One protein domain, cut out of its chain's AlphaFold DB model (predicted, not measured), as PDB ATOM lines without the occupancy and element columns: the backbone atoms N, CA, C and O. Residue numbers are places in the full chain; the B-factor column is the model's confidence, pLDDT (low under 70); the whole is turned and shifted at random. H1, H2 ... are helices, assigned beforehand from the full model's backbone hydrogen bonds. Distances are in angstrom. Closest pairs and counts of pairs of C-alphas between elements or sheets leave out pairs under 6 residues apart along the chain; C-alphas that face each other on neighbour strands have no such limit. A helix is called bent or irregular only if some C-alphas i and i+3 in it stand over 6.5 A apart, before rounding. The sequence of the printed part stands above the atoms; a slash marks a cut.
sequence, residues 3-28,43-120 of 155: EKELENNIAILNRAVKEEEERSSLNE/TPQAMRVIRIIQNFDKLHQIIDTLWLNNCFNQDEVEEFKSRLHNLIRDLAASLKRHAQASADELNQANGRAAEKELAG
ATOM      1  N   GLU A   3     -16.235  -1.960 -38.372       83.75
ATOM      2  CA  GLU A   3     -16.219  -1.774 -36.913       83.75
ATOM      3  C   GLU A   3     -15.120  -0.796 -36.457       83.75
ATOM      4  O   GLU A   3     -15.416   0.200 -35.805       83.75
ATOM      5  N   LYS A   4     -13.868  -1.007 -36.892       88.00
ATOM      6  CA  LYS A   4     -12.731  -0.141 -36.530       88.00
ATOM      7  C   LYS A   4     -12.844   1.267 -37.109       88.00
ATOM      8  O   LYS A   4     -12.374   2.220 -36.504       88.00
ATOM      9  N   GLU A   5     -13.407   1.384 -38.307       88.19
ATOM     10  CA  GLU A   5     -13.593   2.677 -38.965       88.19
ATOM     11  C   GLU A   5     -14.621   3.524 -38.209       88.19
ATOM     12  O   GLU A   5     -14.354   4.683 -37.900       88.19
ATOM     13  N   LEU A   6     -15.745   2.915 -37.820       91.25
ATOM     14  CA  LEU A   6     -16.760   3.560 -36.991       91.25
ATOM     15  C   LEU A   6     -16.197   3.944 -35.616       91.25
ATOM     16  O   LEU A   6     -16.391   5.073 -35.179       91.25
ATOM     17  N   GLU A   7     -15.455   3.050 -34.957       92.69
ATOM     18  CA  GLU A   7     -14.801   3.337 -33.670       92.69
ATOM     19  C   GLU A   7     -13.814   4.507 -33.766       92.69
ATOM     20  O   GLU A   7     -13.810   5.389 -32.905       92.69
ATOM     21  N   ASN A   8     -13.004   4.546 -34.825       93.00
ATOM     22  CA  ASN A   8     -12.060   5.634 -35.050       93.00
ATOM     23  C   ASN A   8     -12.783   6.966 -35.289       93.00
ATOM     24  O   ASN A   8     -12.428   7.976 -34.684       93.00
ATOM     25  N   ASN A   9     -13.836   6.967 -36.111       91.69
ATOM     26  CA  ASN A   9     -14.647   8.161 -36.353       91.69
ATOM     27  C   ASN A   9     -15.304   8.662 -35.059       91.69
ATOM     28  O   ASN A   9     -15.273   9.859 -34.786       91.69
ATOM     29  N   ILE A  10     -15.820   7.757 -34.220       93.56
ATOM     30  CA  ILE A  10     -16.372   8.105 -32.903       93.56
ATOM     31  C   ILE A  10     -15.296   8.759 -32.030       93.56
ATOM     32  O   ILE A  10     -15.559   9.771 -31.387       93.56
ATOM     33  N   ALA A  11     -14.083   8.202 -31.995       94.06
ATOM     34  CA  ALA A  11     -12.994   8.747 -31.190       94.06
ATOM     35  C   ALA A  11     -12.571  10.153 -31.650       94.06
ATOM     36  O   ALA A  11     -12.324  11.021 -30.812       94.06
ATOM     37  N   ILE A  12     -12.510  10.380 -32.965       92.19
ATOM     38  CA  ILE A  12     -12.173  11.683 -33.552       92.19
ATOM     39  C   ILE A  12     -13.260  12.710 -33.229       92.19
ATOM     40  O   ILE A  12     -12.953  13.779 -32.709       92.19
ATOM     41  N   LEU A  13     -14.527  12.383 -33.488       91.00
ATOM     42  CA  LEU A  13     -15.620  13.337 -33.311       91.00
ATOM     43  C   LEU A  13     -15.918  13.625 -31.834       91.00
ATOM     44  O   LEU A  13     -16.192  14.766 -31.490       91.00
ATOM     45  N   ASN A  14     -15.775  12.647 -30.934       91.38
ATOM     46  CA  ASN A  14     -15.895  12.907 -29.493       91.38
ATOM     47  C   ASN A  14     -14.809  13.854 -28.976       91.38
ATOM     48  O   ASN A  14     -15.049  14.591 -28.024       91.38
ATOM     49  N   ARG A  15     -13.610  13.837 -29.573       90.06
ATOM     50  CA  ARG A  15     -12.580  14.824 -29.232       90.06
ATOM     51  C   ARG A  15     -13.038  16.229 -29.619       90.06
ATOM     52  O   ARG A  15     -12.923  17.121 -28.792       90.06
ATOM     53  N   ALA A  16     -13.612  16.386 -30.813       87.25
ATOM     54  CA  ALA A  16     -14.165  17.663 -31.263       87.25
ATOM     55  C   ALA A  16     -15.326  18.137 -30.371       87.25
ATOM     56  O   ALA A  16     -15.362  19.302 -29.998       87.25
ATOM     57  N   VAL A  17     -16.228  17.235 -29.957       87.88
ATOM     58  CA  VAL A  17     -17.303  17.577 -29.004       87.88
ATOM     59  C   VAL A  17     -16.713  18.075 -27.689       87.88
ATOM     60  O   VAL A  17     -17.115  19.124 -27.207       87.88
ATOM     61  N   LYS A  18     -15.722  17.368 -27.138       86.88
ATOM     62  CA  LYS A  18     -15.087  17.739 -25.868       86.88
ATOM     63  C   LYS A  18     -14.382  19.098 -25.921       86.88
ATOM     64  O   LYS A  18     -14.357  19.810 -24.926       86.88
ATOM     65  N   GLU A  19     -13.792  19.449 -27.060       85.00
ATOM     66  CA  GLU A  19     -13.204  20.777 -27.273       85.00
ATOM     67  C   GLU A  19     -14.280  21.880 -27.272       85.00
ATOM     68  O   GLU A  19     -14.014  22.995 -26.824       85.00
ATOM     69  N   GLU A  20     -15.504  21.561 -27.702       82.12
ATOM     70  CA  GLU A  20     -16.629  22.501 -27.731       82.12
ATOM     71  C   GLU A  20     -17.461  22.521 -26.433       82.12
ATOM     72  O   GLU A  20     -18.125  23.518 -26.158       82.12
ATOM     73  N   GLU A  21     -17.392  21.488 -25.582       78.69
ATOM     74  CA  GLU A  21     -18.047  21.463 -24.256       78.69
ATOM     75  C   GLU A  21     -17.620  22.646 -23.362       78.69
ATOM     76  O   GLU A  21     -18.353  23.064 -22.468       78.69
ATOM     77  N   GLU A  22     -16.438  23.222 -23.600       74.19
ATOM     78  CA  GLU A  22     -15.970  24.418 -22.888       74.19
ATOM     79  C   GLU A  22     -16.661  25.712 -23.362       74.19
ATOM     80  O   GLU A  22     -16.610  26.738 -22.678       74.19
ATOM     81  N   ARG A  23     -17.300  25.681 -24.537       75.50
ATOM     82  CA  ARG A  23     -17.887  26.838 -25.231       75.50
ATOM     83  C   ARG A  23     -19.407  26.791 -25.307       75.50
ATOM     84  O   ARG A  23     -20.043  27.846 -25.289       75.50
ATOM     85  N   SER A  24     -19.982  25.594 -25.372       74.94
ATOM     86  CA  SER A  24     -21.420  25.377 -25.490       74.94
ATOM     87  C   SER A  24     -21.969  24.513 -24.359       74.94
ATOM     88  O   SER A  24     -21.279  23.689 -23.774       74.94
ATOM     89  N   SER A  25     -23.253  24.706 -24.057       74.25
ATOM     90  CA  SER A  25     -23.994  23.905 -23.071       74.25
ATOM     91  C   SER A  25     -24.693  22.684 -23.680       74.25
ATOM     92  O   SER A  25     -25.268  21.873 -22.950       74.25
ATOM     93  N   LEU A  26     -24.676  22.553 -25.011       76.25
ATOM     94  CA  LEU A  26     -25.290  21.440 -25.732       76.25
ATOM     95  C   LEU A  26     -24.291  20.288 -25.869       76.25
ATOM     96  O   LEU A  26     -23.582  20.180 -26.867       76.25
ATOM     97  N   ASN A  27     -24.271  19.417 -24.864       73.62
ATOM     98  CA  ASN A  27     -23.334  18.290 -24.815       73.62
ATOM     99  C   ASN A  27     -23.870  17.038 -25.531       73.62
ATOM    100  O   ASN A  27     -23.094  16.221 -26.020       73.62
ATOM    101  N   GLU A  28     -25.194  16.875 -25.616       81.81
ATOM    102  CA  GLU A  28     -25.823  15.715 -26.252       81.81
ATOM    103  C   GLU A  28     -27.186  16.067 -26.858       81.81
ATOM    104  O   GLU A  28     -27.988  16.789 -26.259       81.81
ATOM    105  N   THR A  43     -24.352 -15.663 -30.575       94.44
ATOM    106  CA  THR A  43     -22.949 -15.784 -30.977       94.44
ATOM    107  C   THR A  43     -22.205 -14.457 -30.811       94.44
ATOM    108  O   THR A  43     -22.807 -13.390 -30.986       94.44
ATOM    109  N   PRO A  44     -20.890 -14.481 -30.522       93.25
ATOM    110  CA  PRO A  44     -20.078 -13.264 -30.473       93.25
ATOM    111  C   PRO A  44     -20.072 -12.494 -31.800       93.25
ATOM    112  O   PRO A  44     -20.001 -11.270 -31.807       93.25
ATOM    113  N   GLN A  45     -20.175 -13.193 -32.934       89.00
ATOM    114  CA  GLN A  45     -20.228 -12.578 -34.261       89.00
ATOM    115  C   GLN A  45     -21.501 -11.743 -34.436       89.00
ATOM    116  O   GLN A  45     -21.424 -10.623 -34.934       89.00
ATOM    117  N   ALA A  46     -22.652 -12.240 -33.970       89.50
ATOM    118  CA  ALA A  46     -23.898 -11.475 -33.994       89.50
ATOM    119  C   ALA A  46     -23.801 -10.216 -33.115       89.50
ATOM    120  O   ALA A  46     -24.263  -9.151 -33.516       89.50
ATOM    121  N   MET A  47     -23.119 -10.299 -31.964       93.19
ATOM    122  CA  MET A  47     -22.872  -9.132 -31.108       93.19
ATOM    123  C   MET A  47     -22.071  -8.036 -31.822       93.19
ATOM    124  O   MET A  47     -22.378  -6.859 -31.657       93.19
ATOM    125  N   ARG A  48     -21.075  -8.400 -32.643       91.56
ATOM    126  CA  ARG A  48     -20.302  -7.419 -33.427       91.56
ATOM    127  C   ARG A  48     -21.179  -6.655 -34.418       91.56
ATOM    128  O   ARG A  48     -21.026  -5.450 -34.560       91.56
ATOM    129  N   VAL A  49     -22.139  -7.327 -35.058       90.50
ATOM    130  CA  VAL A  49     -23.094  -6.664 -35.967       90.50
ATOM    131  C   VAL A  49     -23.979  -5.674 -35.209       90.50
ATOM    132  O   VAL A  49     -24.160  -4.549 -35.664       90.50
ATOM    133  N   ILE A  50     -24.471  -6.053 -34.027       92.94
ATOM    134  CA  ILE A  50     -25.245  -5.139 -33.174       92.94
ATOM    135  C   ILE A  50     -24.412  -3.911 -32.783       92.94
ATOM    136  O   ILE A  50     -24.903  -2.791 -32.893       92.94
ATOM    137  N   ARG A  51     -23.134  -4.090 -32.419       93.06
ATOM    138  CA  ARG A  51     -22.228  -2.967 -32.114       93.06
ATOM    139  C   ARG A  51     -22.021  -2.028 -33.297       93.06
ATOM    140  O   ARG A  51     -21.965  -0.822 -33.101       93.06
ATOM    141  N   ILE A  52     -21.938  -2.554 -34.519       92.88
ATOM    142  CA  ILE A  52     -21.845  -1.726 -35.731       92.88
ATOM    143  C   ILE A  52     -23.080  -0.825 -35.866       92.88
ATOM    144  O   ILE A  52     -22.925   0.365 -36.128       92.88
ATOM    145  N   ILE A  53     -24.284  -1.363 -35.643       92.81
ATOM    146  CA  ILE A  53     -25.535  -0.586 -35.698       92.81
ATOM    147  C   ILE A  53     -25.558   0.482 -34.596       92.81
ATOM    148  O   ILE A  53     -25.861   1.637 -34.872       92.81
ATOM    149  N   GLN A  54     -25.173   0.122 -33.369       93.81
ATOM    150  CA  GLN A  54     -25.085   1.066 -32.247       93.81
ATOM    151  C   GLN A  54     -24.070   2.188 -32.508       93.81
ATOM    152  O   GLN A  54     -24.349   3.353 -32.248       93.81
ATOM    153  N   ASN A  55     -22.898   1.859 -33.057       94.94
ATOM    154  CA  ASN A  55     -21.876   2.847 -33.401       94.94
ATOM    155  C   ASN A  55     -22.326   3.763 -34.546       94.94
ATOM    156  O   ASN A  55     -22.001   4.947 -34.548       94.94
ATOM    157  N   PHE A  56     -23.076   3.230 -35.511       94.00
ATOM    158  CA  PHE A  56     -23.665   4.018 -36.590       94.00
ATOM    159  C   PHE A  56     -24.687   5.041 -36.069       94.00
ATOM    160  O   PHE A  56     -24.642   6.201 -36.477       94.00
ATOM    161  N   ASP A  57     -25.561   4.628 -35.148       93.81
ATOM    162  CA  ASP A  57     -26.530   5.509 -34.480       93.81
ATOM    163  C   ASP A  57     -25.820   6.582 -33.638       93.81
ATOM    164  O   ASP A  57     -26.057   7.779 -33.797       93.81
ATOM    165  N   LYS A  58     -24.819   6.175 -32.848       94.19
ATOM    166  CA  LYS A  58     -23.997   7.093 -32.053       94.19
ATOM    167  C   LYS A  58     -23.283   8.147 -32.901       94.19
ATOM    168  O   LYS A  58     -23.173   9.298 -32.489       94.19
ATOM    169  N   LEU A  59     -22.780   7.778 -34.080       94.56
ATOM    170  CA  LEU A  59     -22.157   8.743 -34.986       94.56
ATOM    171  C   LEU A  59     -23.153   9.791 -35.478       94.56
ATOM    172  O   LEU A  59     -22.784  10.958 -35.537       94.56
ATOM    173  N   HIS A  60     -24.394   9.403 -35.786       93.50
ATOM    174  CA  HIS A  60     -25.433  10.368 -36.159       93.50
ATOM    175  C   HIS A  60     -25.681  11.366 -35.034       93.50
ATOM    176  O   HIS A  60     -25.649  12.569 -35.282       93.50
ATOM    177  N   GLN A  61     -25.809  10.869 -33.804       94.62
ATOM    178  CA  GLN A  61     -26.003  11.717 -32.636       94.62
ATOM    179  C   GLN A  61     -24.853  12.717 -32.458       94.62
ATOM    180  O   GLN A  61     -25.098  13.905 -32.282       94.62
ATOM    181  N   ILE A  62     -23.596  12.265 -32.556       93.88
ATOM    182  CA  ILE A  62     -22.423  13.140 -32.407       93.88
ATOM    183  C   ILE A  62     -22.371  14.204 -33.512       93.88
ATOM    184  O   ILE A  62     -22.068  15.364 -33.235       93.88
ATOM    185  N   ILE A  63     -22.657  13.830 -34.761       94.06
ATOM    186  CA  ILE A  63     -22.665  14.775 -35.886       94.06
ATOM    187  C   ILE A  63     -23.754  15.826 -35.687       94.06
ATOM    188  O   ILE A  63     -23.487  17.009 -35.880       94.06
ATOM    189  N   ASP A  64     -24.953  15.410 -35.278       93.50
ATOM    190  CA  ASP A  64     -26.058  16.331 -35.014       93.50
ATOM    191  C   ASP A  64     -25.723  17.267 -33.842       93.50
ATOM    192  O   ASP A  64     -26.006  18.463 -33.920       93.50
ATOM    193  N   THR A  65     -25.039  16.771 -32.804       92.56
ATOM    194  CA  THR A  65     -24.497  17.608 -31.720       92.56
ATOM    195  C   THR A  65     -23.516  18.648 -32.255       92.56
ATOM    196  O   THR A  65     -23.649  19.830 -31.948       92.56
ATOM    197  N   LEU A  66     -22.537  18.248 -33.067       91.19
ATOM    198  CA  LEU A  66     -21.538  19.169 -33.622       91.19
ATOM    199  C   LEU A  66     -22.164  20.194 -34.578       91.19
ATOM    200  O   LEU A  66     -21.766  21.356 -34.593       91.19
ATOM    201  N   TRP A  67     -23.173  19.787 -35.342       93.31
ATOM    202  CA  TRP A  67     -23.927  20.681 -36.213       93.31
ATOM    203  C   TRP A  67     -24.735  21.718 -35.425       93.31
ATOM    204  O   TRP A  67     -24.645  22.909 -35.718       93.31
ATOM    205  N   LEU A  68     -25.466  21.306 -34.381       91.62
ATOM    206  CA  LEU A  68     -26.227  22.233 -33.529       91.62
ATOM    207  C   LEU A  68     -25.330  23.177 -32.718       91.62
ATOM    208  O   LEU A  68     -25.747  24.287 -32.393       91.62
ATOM    209  N   ASN A  69     -24.095  22.763 -32.441       90.19
ATOM    210  CA  ASN A  69     -23.056  23.613 -31.865       90.19
ATOM    211  C   ASN A  69     -22.348  24.508 -32.893       90.19
ATOM    212  O   ASN A  69     -21.419  25.231 -32.543       90.19
ATOM    213  N   ASN A  70     -22.795  24.503 -34.154       89.25
ATOM    214  CA  ASN A  70     -22.241  25.310 -35.236       89.25
ATOM    215  C   ASN A  70     -20.753  25.005 -35.531       89.25
ATOM    216  O   ASN A  70     -20.025  25.870 -36.021       89.25
ATOM    217  N   CYS A  71     -20.303  23.775 -35.243       88.44
ATOM    218  CA  CYS A  71     -18.954  23.287 -35.555       88.44
ATOM    219  C   CYS A  71     -18.834  22.765 -36.993       88.44
ATOM    220  O   CYS A  71     -17.740  22.763 -37.552       88.44
ATOM    221  N   PHE A  72     -19.945  22.308 -37.577       88.56
ATOM    222  CA  PHE A  72     -20.019  21.842 -38.961       88.56
ATOM    223  C   PHE A  72     -21.078  22.600 -39.745       88.56
ATOM    224  O   PHE A  72     -22.151  22.915 -39.228       88.56
ATOM    225  N   ASN A  73     -20.802  22.809 -41.028       92.62
ATOM    226  CA  ASN A  73     -21.791  23.317 -41.969       92.62
ATOM    227  C   ASN A  73     -22.726  22.191 -42.434       92.62
ATOM    228  O   ASN A  73     -22.375  21.011 -42.385       92.62
ATOM    229  N   GLN A  74     -23.904  22.556 -42.950       92.88
ATOM    230  CA  GLN A  74     -24.887  21.581 -43.440       92.88
ATOM    231  C   GLN A  74     -24.296  20.635 -44.496       92.88
ATOM    232  O   GLN A  74     -24.510  19.429 -44.422       92.88
ATOM    233  N   ASP A  75     -23.527  21.161 -45.451       94.81
ATOM    234  CA  ASP A  75     -22.960  20.357 -46.540       94.81
ATOM    235  C   ASP A  75     -21.976  19.296 -46.020       94.81
ATOM    236  O   ASP A  75     -21.991  18.153 -46.475       94.81
ATOM    237  N   GLU A  76     -21.164  19.642 -45.016       91.81
ATOM    238  CA  GLU A  76     -20.207  18.721 -44.388       91.81
ATOM    239  C   GLU A  76     -20.929  17.595 -43.637       91.81
ATOM    240  O   GLU A  76     -20.523  16.430 -43.701       91.81
ATOM    241  N   VAL A  77     -22.035  17.931 -42.963       93.25
ATOM    242  CA  VAL A  77     -22.904  16.968 -42.276       93.25
ATOM    243  C   VAL A  77     -23.526  15.991 -43.270       93.25
ATOM    244  O   VAL A  77     -23.457  14.777 -43.059       93.25
ATOM    245  N   GLU A  78     -24.106  16.494 -44.361       94.62
ATOM    246  CA  GLU A  78     -24.744  15.657 -45.384       94.62
ATOM    247  C   GLU A  78     -23.735  14.753 -46.100       94.62
ATOM    248  O   GLU A  78     -24.013  13.573 -46.351       94.62
ATOM    249  N   GLU A  79     -22.534  15.262 -46.385       94.12
ATOM    250  CA  GLU A  79     -21.462  14.462 -46.976       94.12
ATOM    251  C   GLU A  79     -21.031  13.331 -46.030       94.12
ATOM    252  O   GLU A  79     -20.899  12.173 -46.447       94.12
ATOM    253  N   PHE A  80     -20.864  13.632 -44.738       92.31
ATOM    254  CA  PHE A  80     -20.486  12.630 -43.748       92.31
ATOM    255  C   PHE A  80     -21.575  11.565 -43.576       92.31
ATOM    256  O   PHE A  80     -21.277  10.367 -43.621       92.31
ATOM    257  N   LYS A  81     -22.843  11.975 -43.438       93.50
ATOM    258  CA  LYS A  81     -23.988  11.052 -43.344       93.50
ATOM    259  C   LYS A  81     -24.106  10.181 -44.594       93.50
ATOM    260  O   LYS A  81     -24.284   8.967 -44.483       93.50
ATOM    261  N   SER A  82     -23.886  10.755 -45.778       94.94
ATOM    262  CA  SER A  82     -23.846  10.007 -47.040       94.94
ATOM    263  C   SER A  82     -22.739   8.949 -47.049       94.94
ATOM    264  O   SER A  82     -22.979   7.800 -47.435       94.94
ATOM    265  N   ARG A  83     -21.532   9.289 -46.571       91.94
ATOM    266  CA  ARG A  83     -20.428   8.323 -46.424       91.94
ATOM    267  C   ARG A  83     -20.778   7.195 -45.448       91.94
ATOM    268  O   ARG A  83     -20.559   6.030 -45.782       91.94
ATOM    269  N   LEU A  84     -21.383   7.503 -44.298       91.56
ATOM    270  CA  LEU A  84     -21.839   6.488 -43.338       91.56
ATOM    271  C   LEU A  84     -22.902   5.556 -43.932       91.56
ATOM    272  O   LEU A  84     -22.839   4.339 -43.740       91.56
ATOM    273  N   HIS A  85     -23.868   6.110 -44.665       92.94
ATOM    274  CA  HIS A  85     -24.914   5.330 -45.325       92.94
ATOM    275  C   HIS A  85     -24.324   4.360 -46.350       92.94
ATOM    276  O   HIS A  85     -24.697   3.185 -46.373       92.94
ATOM    277  N   ASN A  86     -23.365   4.822 -47.157       92.94
ATOM    278  CA  ASN A  86     -22.675   3.971 -48.122       92.94
ATOM    279  C   ASN A  86     -21.909   2.834 -47.431       92.94
ATOM    280  O   ASN A  86     -22.017   1.688 -47.868       92.94
ATOM    281  N   LEU A  87     -21.232   3.109 -46.311       90.25
ATOM    282  CA  LEU A  87     -20.514   2.092 -45.537       90.25
ATOM    283  C   LEU A  87     -21.443   0.963 -45.054       90.25
ATOM    284  O   LEU A  87     -21.138  -0.219 -45.238       90.25
ATOM    285  N   ILE A  88     -22.594   1.306 -44.464       90.75
ATOM    286  CA  ILE A  88     -23.575   0.308 -44.004       90.75
ATOM    287  C   ILE A  88     -24.208  -0.437 -45.179       90.75
ATOM    288  O   ILE A  88     -24.383  -1.658 -45.118       90.75
ATOM    289  N   ARG A  89     -24.519   0.270 -46.268       92.44
ATOM    290  CA  ARG A  89     -25.077  -0.334 -47.482       92.44
ATOM    291  C   ARG A  89     -24.126  -1.374 -48.073       92.44
ATOM    292  O   ARG A  89     -24.560  -2.475 -48.416       92.44
ATOM    293  N   ASP A  90     -22.842  -1.051 -48.161       91.31
ATOM    294  CA  ASP A  90     -21.828  -1.940 -48.725       91.31
ATOM    295  C   ASP A  90     -21.564  -3.143 -47.801       91.31
ATOM    296  O   ASP A  90     -21.437  -4.275 -48.283       91.31
ATOM    297  N   LEU A  91     -21.599  -2.944 -46.476       88.81
ATOM    298  CA  LEU A  91     -21.563  -4.038 -45.498       88.81
ATOM    299  C   LEU A  91     -22.750  -4.998 -45.675       88.81
ATOM    300  O   LEU A  91     -22.557  -6.214 -45.739       88.81
ATOM    301  N   ALA A  92     -23.972  -4.472 -45.790       90.44
ATOM    302  CA  ALA A  92     -25.168  -5.285 -45.994       90.44
ATOM    303  C   ALA A  92     -25.110  -6.062 -47.323       90.44
ATOM    304  O   ALA A  92     -25.442  -7.251 -47.373       90.44
ATOM    305  N   ALA A  93     -24.635  -5.417 -48.393       92.00
ATOM    306  CA  ALA A  93     -24.451  -6.055 -49.691       92.00
ATOM    307  C   ALA A  93     -23.407  -7.183 -49.640       92.00
ATOM    308  O   ALA A  93     -23.647  -8.264 -50.185       92.00
ATOM    309  N   SER A  94     -22.276  -6.962 -48.962       89.62
ATOM    310  CA  SER A  94     -21.243  -7.984 -48.760       89.62
ATOM    311  C   SER A  94     -21.779  -9.169 -47.957       89.62
ATOM    312  O   SER A  94     -21.629 -10.311 -48.394       89.62
ATOM    313  N   LEU A  95     -22.487  -8.915 -46.851       88.88
ATOM    314  CA  LEU A  95     -23.069  -9.970 -46.023       88.88
ATOM    315  C   LEU A  95     -24.062 -10.828 -46.815       88.88
ATOM    316  O   LEU A  95     -23.998 -12.055 -46.753       88.88
ATOM    317  N   LYS A  96     -24.937 -10.196 -47.607       91.81
ATOM    318  CA  LYS A  96     -25.887 -10.908 -48.474       91.81
ATOM    319  C   LYS A  96     -25.172 -11.789 -49.500       91.81
ATOM    320  O   LYS A  96     -25.558 -12.939 -49.683       91.81
ATOM    321  N   ARG A  97     -24.133 -11.264 -50.159       92.06
ATOM    322  CA  ARG A  97     -23.345 -12.024 -51.145       92.06
ATOM    323  C   ARG A  97     -22.664 -13.231 -50.511       92.06
ATOM    324  O   ARG A  97     -22.717 -14.311 -51.083       92.06
ATOM    325  N   HIS A  98     -22.065 -13.056 -49.336       88.62
ATOM    326  CA  HIS A  98     -21.382 -14.144 -48.636       88.62
ATOM    327  C   HIS A  98     -22.376 -15.209 -48.169       88.62
ATOM    328  O   HIS A  98     -22.131 -16.391 -48.368       88.62
ATOM    329  N   ALA A  99     -23.522 -14.799 -47.618       89.44
ATOM    330  CA  ALA A  99     -24.572 -15.729 -47.216       89.44
ATOM    331  C   ALA A  99     -25.104 -16.545 -48.406       89.44
ATOM    332  O   ALA A  99     -25.283 -17.753 -48.278       89.44
ATOM    333  N   GLN A 100     -25.308 -15.904 -49.564       92.56
ATOM    334  CA  GLN A 100     -25.735 -16.594 -50.781       92.56
ATOM    335  C   GLN A 100     -24.666 -17.572 -51.278       92.56
ATOM    336  O   GLN A 100     -24.983 -18.728 -51.521       92.56
ATOM    337  N   ALA A 101     -23.404 -17.141 -51.353       90.81
ATOM    338  CA  ALA A 101     -22.303 -18.004 -51.775       90.81
ATOM    339  C   ALA A 101     -22.166 -19.235 -50.865       90.81
ATOM    340  O   ALA A 101     -22.077 -20.351 -51.361       90.81
ATOM    341  N   SER A 102     -22.245 -19.059 -49.541       88.62
ATOM    342  CA  SER A 102     -22.211 -20.182 -48.597       88.62
ATOM    343  C   SER A 102     -23.409 -21.124 -48.749       88.62
ATOM    344  O   SER A 102     -23.254 -22.335 -48.605       88.62
ATOM    345  N   ALA A 103     -24.601 -20.601 -49.048       89.69
ATOM    346  CA  ALA A 103     -25.770 -21.433 -49.327       89.69
ATOM    347  C   ALA A 103     -25.604 -22.218 -50.640       89.69
ATOM    348  O   ALA A 103     -25.898 -23.411 -50.684       89.69
ATOM    349  N   ASP A 104     -25.096 -21.573 -51.688       90.69
ATOM    350  CA  ASP A 104     -24.853 -22.198 -52.989       90.69
ATOM    351  C   ASP A 104     -23.765 -23.277 -52.897       90.69
ATOM    352  O   ASP A 104     -23.912 -24.348 -53.486       90.69
ATOM    353  N   GLU A 105     -22.698 -23.033 -52.131       90.00
ATOM    354  CA  GLU A 105     -21.647 -24.014 -51.835       90.00
ATOM    355  C   GLU A 105     -22.202 -25.225 -51.078       90.00
ATOM    356  O   GLU A 105     -21.918 -26.363 -51.453       90.00
ATOM    357  N   LEU A 106     -23.033 -25.001 -50.053       87.81
ATOM    358  CA  LEU A 106     -23.664 -26.080 -49.294       87.81
ATOM    359  C   LEU A 106     -24.603 -26.912 -50.174       87.81
ATOM    360  O   LEU A 106     -24.573 -28.141 -50.124       87.81
ATOM    361  N   ASN A 107     -25.409 -26.258 -51.010       86.69
ATOM    362  CA  ASN A 107     -26.318 -26.937 -51.931       86.69
ATOM    363  C   ASN A 107     -25.552 -27.766 -52.972       86.69
ATOM    364  O   ASN A 107     -25.928 -28.904 -53.246       86.69
ATOM    365  N   GLN A 108     -24.448 -27.237 -53.507       87.75
ATOM    366  CA  GLN A 108     -23.574 -27.980 -54.418       87.75
ATOM    367  C   GLN A 108     -22.890 -29.163 -53.726       87.75
ATOM    368  O   GLN A 108     -22.810 -30.245 -54.307       87.75
ATOM    369  N   ALA A 109     -22.404 -28.985 -52.495       84.31
ATOM    370  CA  ALA A 109     -21.781 -30.055 -51.723       84.31
ATOM    371  C   ALA A 109     -22.780 -31.177 -51.402       84.31
ATOM    372  O   ALA A 109     -22.462 -32.348 -51.598       84.31
ATOM    373  N   ASN A 110     -24.000 -30.823 -50.990       82.50
ATOM    374  CA  ASN A 110     -25.069 -31.784 -50.723       82.50
ATOM    375  C   ASN A 110     -25.519 -32.511 -51.998       82.50
ATOM    376  O   ASN A 110     -25.715 -33.721 -51.963       82.50
ATOM    377  N   GLY A 111     -25.626 -31.805 -53.130       77.25
ATOM    378  CA  GLY A 111     -25.934 -32.419 -54.426       77.25
ATOM    379  C   GLY A 111     -24.873 -33.437 -54.854       77.25
ATOM    380  O   GLY A 111     -25.205 -34.569 -55.191       77.25
ATOM    381  N   ARG A 112     -23.587 -33.083 -54.733       72.81
ATOM    382  CA  ARG A 112     -22.469 -34.002 -55.022       72.81
ATOM    383  C   ARG A 112     -22.402 -35.184 -54.051       72.81
ATOM    384  O   ARG A 112     -22.021 -36.278 -54.455       72.81
ATOM    385  N   ALA A 113     -22.737 -34.976 -52.777       70.12
ATOM    386  CA  ALA A 113     -22.814 -36.057 -51.797       70.12
ATOM    387  C   ALA A 113     -23.940 -37.042 -52.152       70.12
ATOM    388  O   ALA A 113     -23.692 -38.244 -52.188       70.12
ATOM    389  N   ALA A 114     -25.124 -36.538 -52.514       69.69
ATOM    390  CA  ALA A 114     -26.249 -37.361 -52.953       69.69
ATOM    391  C   ALA A 114     -25.935 -38.146 -54.240       69.69
ATOM    392  O   ALA A 114     -26.242 -39.331 -54.323       69.69
ATOM    393  N   GLU A 115     -25.265 -37.534 -55.223       69.00
ATOM    394  CA  GLU A 115     -24.809 -38.227 -56.441       69.00
ATOM    395  C   GLU A 115     -23.796 -39.340 -56.136       69.00
ATOM    396  O   GLU A 115     -23.836 -40.406 -56.752       69.00
ATOM    397  N   LYS A 116     -22.906 -39.125 -55.159       69.12
ATOM    398  CA  LYS A 116     -21.913 -40.123 -54.742       69.12
ATOM    399  C   LYS A 116     -22.544 -41.295 -53.983       69.12
ATOM    400  O   LYS A 116     -22.117 -42.429 -54.188       69.12
ATOM    401  N   GLU A 117     -23.556 -41.049 -53.150       66.50
ATOM    402  CA  GLU A 117     -24.339 -42.113 -52.500       66.50
ATOM    403  C   GLU A 117     -25.173 -42.913 -53.513       66.50
ATOM    404  O   GLU A 117     -25.244 -44.142 -53.423       66.50
ATOM    405  N   LEU A 118     -25.731 -42.244 -54.529       67.25
ATOM    406  CA  LEU A 118     -26.460 -42.907 -55.612       67.25
ATOM    407  C   LEU A 118     -25.530 -43.782 -56.471       67.25
ATOM    408  O   LEU A 118     -25.877 -44.914 -56.785       67.25
ATOM    409  N   ALA A 119     -24.328 -43.291 -56.795       63.75
ATOM    410  CA  ALA A 119     -23.333 -44.042 -57.564       63.75
ATOM    411  C   ALA A 119     -22.725 -45.218 -56.774       63.75
ATOM    412  O   ALA A 119     -22.457 -46.272 -57.354       63.75
ATOM    413  N   GLY A 120     -22.549 -45.068 -55.456       53.62
ATOM    414  CA  GLY A 120     -22.083 -46.133 -54.558       53.62
ATOM    415  C   GLY A 120     -23.112 -47.239 -54.297       53.62
ATOM    416  O   GLY A 120     -22.741 -48.306 -53.823       53.62
TER     417      GLY A 120
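AT A GLANCE: This is residues 3 to 28 and 43 to 120 of the 155 residues of an uncharacterized protein of Kluyvera georgiana ATCC 51603 (UniProt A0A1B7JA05). One very long helix, H3, folds back along H2 as a helical hairpin that splays into a narrow V away from its turn, and H1 packs side by side with H2 without reaching H3. The far part of H3, residues 89 to 120, sticks out as a free arm and makes much of the length. The printed part has 104 residues with three named helices, H1, H2 and H3 in that order along the chain, and no named strand; its class is all helix. The whole is extended, with a radius of gyration of the C-alphas of 21.8 A and spans of 79 by 28 by 15 A.

IN THESE COORDINATES: The longest helix is H3, residues 74 to 120, measuring 68.7 A from its first C-alpha at (-24.887, 21.581, -43.440) to its last at (-22.083, -46.133, -54.558). Before it comes H2, residues 44 to 68, which measures 36.2 A. H1, residues 3 to 20, begins with C-alpha 3 at (-16.219, -1.774, -36.913) and measures 26.0 A. None of these helices is bent or irregular.

HOW THE PARTS SIT: H3 touches H2 with residues 74 to 84 alone, and H2 touches H3 with residues 56 to 67 alone. Their closest C-alphas, those of Ile 63 and Val 77, are 6.8 A apart. H2 and H3 run opposite ways at a shallow tilt of 14 degrees and form a helical hairpin. Their centres are 22.5 A apart. H2 also touches H1, with 20 pairs of C-alphas within 8 A. The closest C-alphas of H1 and H2, those of Glu 3 and Ile 52, are 5.7 A apart. H1 and H2 run the same way at a shallow tilt of 28 degrees, with their centres 10.9 A apart. H1 and H3 are apart. In H1, H2 and H3 every O i to N i+4 pair is within hydrogen-bond range.

THE WHOLE: The C-alphas farthest apart, those of Arg 23 and Gly 120, are 78.8 A apart, and the outline is only just a rod, with spans of 79 by 28 by 15 A. Without residues 89 to 120, which stand free, the body has 72 residues and spans 43 by 24 by 15 A. Residues 29 to 42 are cut out, and C-alphas 28 and 43 are 32.0 A apart across the cut. The link from H1 to H2 runs across this cut, while the link from H2 to H3, with 5 residues between them, is tight. The mean pLDDT of the printed part is 87.7, and residues 114 to 120, which belong to H3, are under 70.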